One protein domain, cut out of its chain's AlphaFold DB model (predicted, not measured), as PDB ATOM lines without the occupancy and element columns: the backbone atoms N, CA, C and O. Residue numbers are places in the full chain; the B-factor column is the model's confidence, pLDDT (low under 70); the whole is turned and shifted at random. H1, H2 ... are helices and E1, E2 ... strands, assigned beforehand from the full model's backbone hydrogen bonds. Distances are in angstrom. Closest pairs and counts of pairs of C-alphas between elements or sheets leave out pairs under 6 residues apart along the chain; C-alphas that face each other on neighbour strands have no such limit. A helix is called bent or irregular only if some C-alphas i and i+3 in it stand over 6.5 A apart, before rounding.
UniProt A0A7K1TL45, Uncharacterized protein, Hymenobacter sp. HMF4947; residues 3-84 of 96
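Overview. This is residues 3 to 84 of the 96 residues of an uncharacterized protein of Hymenobacter sp. HMF4947 (UniProt A0A7K1TL45). A strongly twisted sheet of three strands has the long helix H1 packed over one face, making two layers, while a second helix, H2, only grazes the sheet near the end where the hairpin E1 and E2 turns. The loop of residues 21 to 32 lies at the other end of the sheet. The printed part has 82 residues, with two named helices and three named strands in the order E1, E2, H1, E3, H2. The sheet order is E1, E2, E3, mixed, and the class is mixed, helices and strands. The whole is compact, with a radius of gyration of the C-alphas of 12.2 A and spans of 32 by 26 by 18 A.

Arrangement. E1, residues 3 to 10, and E2, residues 13 to 20, form a hairpin of antiparallel neighbours, their directions 159 degrees apart. N 6 and O 17 are within hydrogen-bond range at 2.9 A, as are N 15 and O 8 at 2.8 A. H1, residues 33 to 46, is on the sheet at a height of 8.2 A. It is over E2, and only just over E3, residues 50 to 55, on which 3 of its C-alphas fall. On the local plane H1 and E2 stand at 27 degrees, only just along the strands. The closest C-alphas of H1 and E3 are those of Gly 40 and Val 52, 5.6 A apart. E2 and E3 are parallel neighbours at 29 degrees, with N 53 and O 16 at 2.8 A. E2, H1 and E3 form a strand-helix-strand unit, two parallel neighbour strands with a helix between them, and its crossover is right-handed. Residues 54 to 55 of E3 also pair antiparallel with residues 60 to 61. H2, residues 70 to 80, only grazes the sheet; its closest C-alphas to E1 are those of Phe 77 and Phe 10, 7.3 A apart. H1 and H2 are apart. Each O i to N i+4 pair of H1 is within hydrogen-bond range, and 5 of 7 in H2.

Along the chain. E1 begins at C-alpha 3, (94.096, 141.889, 84.374), and is 22.4 A long; E2 is 22.8 A. H1 begins at C-alpha 33, (100.789, 147.573, 91.724), and is 20.0 A long. E3 is 15.8 A long. H2, 15.3 A long, ends at C-alpha 80, (107.382, 157.915, 68.987); it is neither bent nor irregular, but only just: C-alphas 76 and 79 are 6.1 A apart.

Size, cuts and confidence. The two C-alphas farthest apart are those of Gly 12 and Pro 28, 33.8 A. The printed part has no cut. The links E2 to H1 and E3 to H2 are long, with 12 and 14 residues. The mean pLDDT of the printed part is 84.4, and residues 57 to 67 are under 70.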
ATOM      1  N   TYR A   3      93.519 140.617  84.808       91.94
ATOM      2  CA  TYR A   3      94.096 141.889  84.374       91.94
ATOM      3  C   TYR A   3      93.688 142.210  82.936       91.94
ATOM      4  O   TYR A   3      93.261 141.334  82.183       91.94
ATOM      5  N   GLU A   4      93.809 143.479  82.572       94.31
ATOM      6  CA  GLU A   4      93.594 143.967  81.216       94.31
ATOM      7  C   GLU A   4      94.932 144.310  80.576       94.31
ATOM      8  O   GLU A   4      95.838 144.812  81.247       94.31
ATOM      9  N   PHE A   5      95.059 144.054  79.277       95.12
ATOM     10  CA  PHE A   5      96.270 144.350  78.536       95.12
ATOM     11  C   PHE A   5      96.012 144.845  77.116       95.12
ATOM     12  O   PHE A   5      94.912 144.747  76.568       95.12
ATOM     13  N   ARG A   6      97.064 145.425  76.542       94.88
ATOM     14  CA  ARG A   6      97.110 145.892  75.163       94.88
ATOM     15  C   ARG A   6      98.527 145.813  74.635       94.88
ATOM     16  O   ARG A   6      99.450 146.302  75.281       94.88
ATOM     17  N   ASP A   7      98.652 145.336  73.405       95.69
ATOM     18  CA  ASP A   7      99.936 145.184  72.736       95.69
ATOM     19  C   ASP A   7     100.151 146.257  71.665       95.69
ATOM     20  O   ASP A   7      99.242 146.630  70.916       95.69
ATOM     21  N   VAL A   8     101.383 146.753  71.582       94.44
ATOM     22  CA  VAL A   8     101.853 147.676  70.545       94.44
ATOM     23  C   VAL A   8     103.174 147.151  69.995       94.44
ATOM     24  O   VAL A   8     104.145 147.014  70.730       94.44
ATOM     25  N   GLY A   9     103.241 146.861  68.697       94.56
ATOM     26  CA  GLY A   9     104.497 146.464  68.057       94.56
ATOM     27  C   GLY A   9     105.434 147.658  67.854       94.56
ATOM     28  O   GLY A   9     105.005 148.691  67.341       94.56
ATOM     29  N   PHE A  10     106.713 147.518  68.210       94.12
ATOM     30  CA  PHE A  10     107.747 148.532  67.970       94.12
ATOM     31  C   PHE A  10     109.120 147.873  67.773       94.12
ATOM     32  O   PHE A  10     109.576 147.120  68.628       94.12
ATOM     33  N   HIS A  11     109.766 148.123  66.626       91.12
ATOM     34  CA  HIS A  11     111.098 147.594  66.274       91.12
ATOM     35  C   HIS A  11     111.287 146.085  66.531       91.12
ATOM     36  O   HIS A  11     112.312 145.645  67.044       91.12
ATOM     37  N   GLY A  12     110.288 145.275  66.167       89.00
ATOM     38  CA  GLY A  12     110.343 143.817  66.332       89.00
ATOM     39  C   GLY A  12     110.098 143.321  67.760       89.00
ATOM     40  O   GLY A  12     110.176 142.120  67.988       89.00
ATOM     41  N   LYS A  13     109.765 144.215  68.699       91.00
ATOM     42  CA  LYS A  13     109.308 143.884  70.051       91.00
ATOM     43  C   LYS A  13     107.835 144.216  70.243       91.00
ATOM     44  O   LYS A  13     107.250 144.988  69.477       91.00
ATOM     45  N   ILE A  14     107.250 143.645  71.288       93.44
ATOM     46  CA  ILE A  14     105.890 143.922  71.738       93.44
ATOM     47  C   ILE A  14     105.959 144.773  73.002       93.44
ATOM     48  O   ILE A  14     106.549 144.381  74.001       93.44
ATOM     49  N   MET A  15     105.320 145.932  72.972       93.31
ATOM     50  CA  MET A  15     105.033 146.744  74.146       93.31
ATOM     51  C   MET A  15     103.671 146.354  74.694       93.31
ATOM     52  O   MET A  15     102.648 146.728  74.117       93.31
ATOM     53  N   ARG A  16     103.657 145.607  75.799       93.94
ATOM     54  CA  ARG A  16     102.429 145.173  76.468       93.94
ATOM     55  C   ARG A  16     102.117 146.094  77.637       93.94
ATOM     56  O   ARG A  16     102.774 146.059  78.674       93.94
ATOM     57  N   PHE A  17     101.091 146.912  77.482       93.12
ATOM     58  CA  PHE A  17     100.534 147.708  78.567       93.12
ATOM     59  C   PHE A  17      99.608 146.826  79.389       93.12
ATOM     60  O   PHE A  17      98.759 146.164  78.801       93.12
ATOM     61  N   ILE A  18      99.742 146.824  80.715       92.81
ATOM     62  CA  ILE A  18      98.863 146.073  81.619       92.81
ATOM     63  C   ILE A  18      98.262 146.979  82.691       92.81
ATOM     64  O   ILE A  18      98.926 147.889  83.190       92.81
ATOM     65  N   LYS A  19      97.015 146.705  83.072       91.19
ATOM     66  CA  LYS A  19      96.300 147.374  84.167       91.19
ATOM     67  C   LYS A  19      95.396 146.384  84.910       91.19
ATOM     68  O   LYS A  19      95.096 145.320  84.367       91.19
ATOM     69  N   PRO A  20      94.960 146.677  86.148       90.75
ATOM     70  CA  PRO A  20      93.967 145.837  86.810       90.75
ATOM     71  C   PRO A  20      92.669 145.782  85.999       90.75
ATOM     72  O   PRO A  20      92.308 146.745  85.327       90.75
ATOM     73  N   PHE A  21      91.946 144.670  86.099       90.31
ATOM     74  CA  PHE A  21      90.641 144.540  85.460       90.31
ATOM     75  C   PHE A  21      89.654 145.607  85.964       90.31
ATOM     76  O   PHE A  21      89.563 145.837  87.172       90.31
ATOM     77  N   ASN A  22      88.907 146.234  85.048       88.19
ATOM     78  CA  ASN A  22      87.954 147.318  85.330       88.19
ATOM     79  C   ASN A  22      88.575 148.553  86.012       88.19
ATOM     80  O   ASN A  22      87.873 149.316  86.675       88.19
ATOM     81  N   PHE A  23      89.878 148.775  85.851       88.62
ATOM     82  CA  PHE A  23      90.561 149.946  86.399       88.62
ATOM     83  C   PHE A  23      90.784 151.008  85.320       88.62
ATOM     84  O   PHE A  23      91.249 150.692  84.227       88.62
ATOM     85  N   ASN A  24      90.483 152.270  85.623       88.31
ATOM     86  CA  ASN A  24      90.812 153.391  84.746       88.31
ATOM     87  C   ASN A  24      92.186 153.958  85.125       88.31
ATOM     88  O   ASN A  24      92.318 154.625  86.150       88.31
ATOM     89  N   SER A  25      93.195 153.728  84.285       86.06
ATOM     90  CA  SER A  25      94.558 154.197  84.533       86.06
ATOM     91  C   SER A  25      94.790 155.685  84.260       86.06
ATOM     92  O   SER A  25      95.867 156.186  84.569       86.06
ATOM     93  N   ASP A  26      93.774 156.384  83.754       86.31
ATOM     94  CA  ASP A  26      93.691 157.847  83.678       86.31
ATOM     95  C   ASP A  26      92.907 158.464  84.853       86.31
ATOM     96  O   ASP A  26      92.733 159.682  84.929       86.31
ATOM     97  N   GLY A  27      92.369 157.625  85.743       81.75
ATOM     98  CA  GLY A  27      91.563 158.039  86.885       81.75
ATOM     99  C   GLY A  27      92.393 158.517  88.084       81.75
ATOM    100  O   GLY A  27      93.599 158.302  88.150       81.75
ATOM    101  N   PRO A  28      91.746 159.137  89.089       78.75
ATOM    102  CA  PRO A  28      92.423 159.606  90.302       78.75
ATOM    103  C   PRO A  28      92.850 158.471  91.249       78.75
ATOM    104  O   PRO A  28      93.554 158.722  92.228       78.75
ATOM    105  N   GLU A  29      92.387 157.247  91.002       78.25
ATOM    106  CA  GLU A  29      92.620 156.079  91.847       78.25
ATOM    107  C   GLU A  29      93.991 155.459  91.568       78.25
ATOM    108  O   GLU A  29      94.421 155.384  90.423       78.25
ATOM    109  N   SER A  30      94.663 154.966  92.609       77.38
ATOM    110  CA  SER A  30      95.923 154.229  92.470       77.38
ATOM    111  C   SER A  30      95.668 152.729  92.552       77.38
ATOM    112  O   SER A  30      95.057 152.246  93.506       77.38
ATOM    113  N   ALA A  31      96.177 151.979  91.576       75.00
ATOM    114  CA  ALA A  31      96.074 150.525  91.576       75.00
ATOM    115  C   ALA A  31      97.035 149.874  92.592       75.00
ATOM    116  O   ALA A  31      98.144 150.376  92.798       75.00
ATOM    117  N   PRO A  32      96.685 148.709  93.173       74.12
ATOM    118  CA  PRO A  32      97.636 147.885  93.917       74.12
ATOM    119  C   PRO A  32      98.657 147.255  92.949       74.12
ATOM    120  O   PRO A  32      98.412 146.205  92.352       74.12
ATOM    121  N   ILE A  33      99.808 147.913  92.772       81.31
ATOM    122  CA  ILE A  33     100.789 147.573  91.724       81.31
ATOM    123  C   ILE A  33     101.583 146.288  91.982       81.31
ATOM    124  O   ILE A  33     102.032 145.664  91.026       81.31
ATOM    125  N   ASP A  34     101.729 145.850  93.236       83.75
ATOM    126  CA  ASP A  34     102.619 144.735  93.605       83.75
ATOM    127  C   ASP A  34     102.300 143.425  92.872       83.75
ATOM    128  O   ASP A  34     103.194 142.641  92.552       83.75
ATOM    129  N   GLN A  35     101.019 143.166  92.599       82.81
ATOM    130  CA  GLN A  35     100.600 141.961  91.882       82.81
ATOM    131  C   GLN A  35     100.835 142.086  90.371       82.81
ATOM    132  O   GLN A  35     101.284 141.128  89.746       82.81
ATOM    133  N   LEU A  36     100.619 143.275  89.798       86.81
ATOM    134  CA  LEU A  36     100.926 143.553  88.392       86.81
ATOM    135  C   LEU A  36     102.427 143.488  88.118       86.81
ATOM    136  O   LEU A  36     102.819 143.054  87.042       86.81
ATOM    137  N   ILE A  37     103.261 143.857  89.093       87.12
ATOM    138  CA  ILE A  37     104.718 143.706  88.997       87.12
ATOM    139  C   ILE A  37     105.081 142.235  88.797       87.12
ATOM    140  O   ILE A  37     105.783 141.911  87.846       87.12
ATOM    141  N   LYS A  38     104.539 141.331  89.623       88.06
ATOM    142  CA  LYS A  38     104.798 139.886  89.491       88.06
ATOM    143  C   LYS A  38     104.319 139.326  88.151       88.06
ATOM    144  O   LYS A  38     105.000 138.491  87.566       88.06
ATOM    145  N   ILE A  39     103.164 139.790  87.670       88.94
ATOM    146  CA  ILE A  39     102.634 139.410  86.353       88.94
ATOM    147  C   ILE A  39     103.574 139.900  85.249       88.94
ATOM    148  O   ILE A  39     103.960 139.116  84.389       88.94
ATOM    149  N   GLY A  40     103.984 141.169  85.293       89.62
ATOM    150  CA  GLY A  40     104.894 141.745  84.308       89.62
ATOM    151  C   GLY A  40     106.234 141.018  84.257       89.62
ATOM    152  O   GLY A  40     106.677 140.644  83.178       89.62
ATOM    153  N   GLU A  41     106.829 140.725  85.415       87.75
ATOM    154  CA  GLU A  41     108.069 139.948  85.493       87.75
ATOM    155  C   GLU A  41     107.917 138.549  84.888       87.75
ATOM    156  O   GLU A  41     108.808 138.089  84.176       87.75
ATOM    157  N   ALA A  42     106.805 137.867  85.160       89.50
ATOM    158  CA  ALA A  42     106.576 136.527  84.640       89.50
ATOM    159  C   ALA A  42     106.296 136.521  83.126       89.50
ATOM    160  O   ALA A  42     106.781 135.631  82.428       89.50
ATOM    161  N   ILE A  43     105.585 137.530  82.608       90.94
ATOM    162  CA  ILE A  43     105.387 137.720  81.163       90.94
ATOM    163  C   ILE A  43     106.733 137.949  80.480       90.94
ATOM    164  O   ILE A  43     107.049 137.246  79.532       90.94
ATOM    165  N   GLU A  44     107.560 138.870  80.972       89.44
ATOM    166  CA  GLU A  44     108.863 139.169  80.357       89.44
ATOM    167  C   GLU A  44     109.854 137.996  80.438       89.44
ATOM    168  O   GLU A  44     110.741 137.869  79.596       89.44
ATOM    169  N   GLN A  45     109.713 137.116  81.436       87.44
ATOM    170  CA  GLN A  45     110.478 135.869  81.514       87.44
ATOM    171  C   GLN A  45     110.006 134.825  80.493       87.44
ATOM    172  O   GLN A  45     110.833 134.090  79.954       87.44
ATOM    173  N   ALA A  46     108.698 134.735  80.248       90.00
ATOM    174  CA  ALA A  46     108.114 133.781  79.309       90.00
ATOM    175  C   ALA A  46     108.189 134.257  77.846       90.00
ATOM    176  O   ALA A  46     108.296 133.440  76.932       90.00
ATOM    177  N   GLU A  47     108.149 135.571  77.627       91.19
ATOM    178  CA  GLU A  47     108.073 136.227  76.326       91.19
ATOM    179  C   GLU A  47     109.245 137.221  76.165       91.19
ATOM    180  O   GLU A  47     109.098 138.410  76.452       91.19
ATOM    181  N   PRO A  48     110.426 136.779  75.687       85.31
ATOM    182  CA  PRO A  48     111.638 137.614  75.645       85.31
ATOM    183  C   PRO A  48     111.559 138.812  74.677       85.31
ATOM    184  O   PRO A  48     112.368 139.745  74.752       85.31
ATOM    185  N   ASP A  49     110.590 138.803  73.760       89.94
ATOM    186  CA  ASP A  49     110.319 139.911  72.841       89.94
ATOM    187  C   ASP A  49     109.252 140.883  73.353       89.94
ATOM    188  O   ASP A  49     109.001 141.904  72.709       89.94
ATOM    189  N   THR A  50     108.676 140.615  74.526       91.19
ATOM    190  CA  THR A  50     107.667 141.461  75.159       91.19
ATOM    191  C   THR A  50     108.303 142.319  76.254       91.19
ATOM    192  O   THR A  50     109.051 141.844  77.103       91.19
ATOM    193  N   ILE A  51     107.993 143.612  76.239       90.56
ATOM    194  CA  ILE A  51     108.335 144.593  77.268       90.56
ATOM    195  C   ILE A  51     107.023 145.045  77.901       90.56
ATOM    196  O   ILE A  51     106.142 145.579  77.225       90.56
ATOM    197  N   VAL A  52     106.894 144.851  79.210       91.44
ATOM    198  CA  VAL A  52     105.670 145.150  79.949       91.44
ATOM    199  C   VAL A  52     105.722 146.554  80.547       91.44
ATOM    200  O   VAL A  52     106.715 146.968  81.148       91.44
ATOM    201  N   VAL A  53     104.624 147.293  80.408       90.25
ATOM    202  CA  VAL A  53     104.401 148.608  81.015       90.25
ATOM    203  C   VAL A  53     103.167 148.531  81.904       90.25
ATOM    204  O   VAL A  53     102.074 148.239  81.430       90.25
ATOM    205  N   ILE A  54     103.327 148.815  83.192       89.44
ATOM    206  CA  ILE A  54     102.227 148.778  84.159       89.44
ATOM    207  C   ILE A  54     101.594 150.161  84.250       89.44
ATOM    208  O   ILE A  54     102.291 151.156  84.466       89.44
ATOM    209  N   MET A  55     100.273 150.205  84.129       87.88
ATOM    210  CA  MET A  55      99.443 151.403  84.198       87.88
ATOM    211  C   MET A  55      98.713 151.448  85.551       87.88
ATOM    212  O   MET A  55      98.038 150.482  85.913       87.88
ATOM    213  N   PHE A  56      98.846 152.538  86.320       77.00
ATOM    214  CA  PHE A  56      98.363 152.582  87.716       77.00
ATOM    215  C   PHE A  56      97.736 153.918  88.168       77.00
ATOM    216  O   PHE A  56      97.781 154.242  89.354       77.00
ATOM    217  N   GLY A  57      97.113 154.677  87.259       67.94
ATOM    218  CA  GLY A  57      96.278 155.846  87.598       67.94
ATOM    219  C   GLY A  57      97.015 157.183  87.533       67.94
ATOM    220  O   GLY A  57      96.587 158.117  86.866       67.94
ATOM    221  N   GLN A  58      98.182 157.275  88.176       62.50
ATOM    222  CA  GLN A  58      99.003 158.502  88.197       62.50
ATOM    223  C   GLN A  58     100.240 158.443  87.289       62.50
ATOM    224  O   GLN A  58     101.125 159.296  87.368       62.50
ATOM    225  N   GLY A  59     100.321 157.435  86.421       61.44
ATOM    226  CA  GLY A  59     101.433 157.259  85.500       61.44
ATOM    227  C   GLY A  59     101.606 155.820  85.033       61.44
ATOM    228  O   GLY A  59     100.745 154.958  85.221       61.44
ATOM    229  N   SER A  60     102.757 155.585  84.413       62.44
ATOM    230  CA  SER A  60     103.206 154.276  83.951       62.44
ATOM    231  C   SER A  60     104.558 153.940  84.561       62.44
ATOM    232  O   SER A  60     105.412 154.815  84.693       62.44
ATOM    233  N   THR A  61     104.779 152.672  84.885       60.84
ATOM    234  CA  THR A  61     106.040 152.183  85.443       60.84
ATOM    235  C   THR A  61     106.457 150.964  84.644       60.84
ATOM    236  O   THR A  61     105.682 150.030  84.435       60.84
ATOM    237  N   GLY A  62     107.679 151.012  84.122       54.75
ATOM    238  CA  GLY A  62     108.299 149.886  83.445       54.75
ATOM    239  C   GLY A  62     109.136 149.121  84.452       54.75
ATOM    240  O   GLY A  62     110.286 149.481  84.685       54.75
ATOM    241  N   PHE A  63     108.576 148.085  85.067       59.81
ATOM    242  CA  PHE A  63     109.309 147.285  86.042       59.81
ATOM    243  C   PHE A  63     110.043 146.141  85.358       59.81
ATOM    244  O   PHE A  63     109.565 145.019  85.410       59.81
ATOM    245  N   ASN A  64     111.212 146.437  84.766       53.97
ATOM    246  CA  ASN A  64     112.374 145.543  84.854       53.97
ATOM    247  C   ASN A  64     113.659 146.184  84.301       53.97
ATOM    248  O   ASN A  64     113.898 146.198  83.095       53.97
ATOM    249  N   HIS A  65     114.556 146.649  85.173       54.16
ATOM    250  CA  HIS A  65     115.896 147.102  84.759       54.16
ATOM    251  C   HIS A  65     116.808 145.944  84.302       54.16
ATOM    252  O   HIS A  65     117.941 146.185  83.897       54.16
ATOM    253  N   LYS A  66     116.344 144.687  84.390       60.97
ATOM    254  CA  LYS A  66     117.133 143.498  84.037       60.97
ATOM    255  C   LYS A  66     117.047 143.112  82.562       60.97
ATOM    256  O   LYS A  66     117.826 142.258  82.155       60.97
ATOM    257  N   ILE A  67     116.145 143.707  81.771       68.56
ATOM    258  CA  ILE A  67     116.127 143.497  80.316       68.56
ATOM    259  C   ILE A  67     117.260 144.331  79.699       68.56
ATOM    260  O   ILE A  67     117.195 145.565  79.753       68.56
ATOM    261  N   PRO A  68     118.297 143.703  79.110       75.25
ATOM    262  CA  PRO A  68     119.364 144.439  78.441       75.25
ATOM    263  C   PRO A  68     118.793 145.305  77.312       75.25
ATOM    264  O   PRO A  68     117.963 144.838  76.533       75.25
ATOM    265  N   GLY A  69     119.225 146.564  77.218       79.44
ATOM    266  CA  GLY A  69     118.765 147.481  76.169       79.44
ATOM    267  C   GLY A  69     117.389 148.111  76.411       79.44
ATOM    268  O   GLY A  69     116.887 148.832  75.548       79.44
ATOM    269  N   ARG A  70     116.733 147.843  77.553       80.75
ATOM    270  CA  ARG A  70     115.398 148.393  77.836       80.75
ATOM    271  C   ARG A  70     115.406 149.913  77.903       80.75
ATOM    272  O   ARG A  70     114.476 150.531  77.407       80.75
ATOM    273  N   VAL A  71     116.399 150.517  78.550       82.56
ATOM    274  CA  VAL A  71     116.437 151.978  78.729       82.56
ATOM    275  C   VAL A  71     116.512 152.666  77.369       82.56
ATOM    276  O   VAL A  71     115.730 153.573  77.097       82.56
ATOM    277  N   GLU A  72     117.389 152.170  76.502       86.69
ATOM    278  CA  GLU A  72     117.561 152.611  75.123       86.69
ATOM    279  C   GLU A  72     116.258 152.427  74.339       86.69
ATOM    280  O   GLU A  72     115.725 153.395  73.797       86.69
ATOM    281  N   PHE A  73     115.663 151.233  74.391       87.88
ATOM    282  CA  PHE A  73     114.393 150.948  73.726       87.88
ATOM    283  C   PHE A  73     113.264 151.886  74.187       87.88
ATOM    284  O   PHE A  73     112.554 152.468  73.369       87.88
ATOM    285  N   MET A  74     113.100 152.079  75.501       86.81
ATOM    286  CA  MET A  74     112.064 152.960  76.053       86.81
ATOM    287  C   MET A  74     112.306 154.429  75.685       86.81
ATOM    288  O   MET A  74     111.342 155.176  75.508       86.81
ATOM    289  N   SER A  75     113.572 154.845  75.556       87.88
ATOM    290  CA  SER A  75     113.941 156.201  75.133       87.88
ATOM    291  C   SER A  75     113.573 156.492  73.675       87.88
ATOM    292  O   SER A  75     113.274 157.637  73.349       87.88
ATOM    293  N   GLU A  76     113.521 155.467  72.821       91.00
ATOM    294  CA  GLU A  76     113.051 155.569  71.434       91.00
ATOM    295  C   GLU A  76     111.524 155.432  71.330       91.00
ATOM    296  O   GLU A  76     110.865 156.130  70.551       91.00
ATOM    297  N   PHE A  77     110.940 154.549  72.142       91.69
ATOM    298  CA  PHE A  77     109.512 154.262  72.118       91.69
ATOM    299  C   PHE A  77     108.664 155.447  72.597       91.69
ATOM    300  O   PHE A  77     107.732 155.856  71.911       91.69
ATOM    301  N   TRP A  78     108.962 156.033  73.760       89.00
ATOM    302  CA  TRP A  78     108.078 157.058  74.330       89.00
ATOM    303  C   TRP A  78     107.921 158.323  73.476       89.00
ATOM    304  O   TRP A  78     106.797 158.812  73.367       89.00
ATOM    305  N   PRO A  79     108.973 158.855  72.828       90.75
ATOM    306  CA  PRO A  79     108.817 159.985  71.915       90.75
ATOM    307  C   PRO A  79     108.038 159.640  70.640       90.75
ATOM    308  O   PRO A  79     107.425 160.526  70.045       90.75
ATOM    309  N   SER A  80     108.064 158.376  70.204       90.88
ATOM    310  CA  SER A  80     107.382 157.915  68.987       90.88
ATOM    311  C   SER A  80     105.953 157.421  69.239       90.88
ATOM    312  O   SER A  80     105.143 157.382  68.309       90.88
ATOM    313  N   TYR A  81     105.607 157.100  70.487       90.19
ATOM    314  CA  TYR A  81     104.299 156.592  70.874       90.19
ATOM    315  C   TYR A  81     103.496 157.603  71.694       90.19
ATOM    316  O   TYR A  81     103.774 157.877  72.863       90.19
ATOM    317  N   ARG A  82     102.405 158.100  71.104       89.06
ATOM    318  CA  ARG A  82     101.417 158.910  71.820       89.06
ATOM    319  C   ARG A  82     100.341 158.017  72.437       89.06
ATOM    320  O   ARG A  82      99.431 157.576  71.736       89.06
ATOM    321  N   ARG A  83     100.405 157.807  73.756       87.25
ATOM    322  CA  ARG A  83      99.308 157.165  74.496       87.25
ATOM    323  C   ARG A  83      98.066 158.072  74.502       87.25
ATOM    324  O   ARG A  83      98.172 159.280  74.711       87.25
ATOM    325  N   LEU A  84      96.907 157.476  74.260       89.44
ATOM    326  CA  LEU A  84      95.572 158.044  74.416       89.44
ATOM    327  C   LEU A  84      94.978 157.581  75.757       89.44
ATOM    328  O   LEU A  84      95.485 156.614  76.329       89.44
TER     329      LEU A  84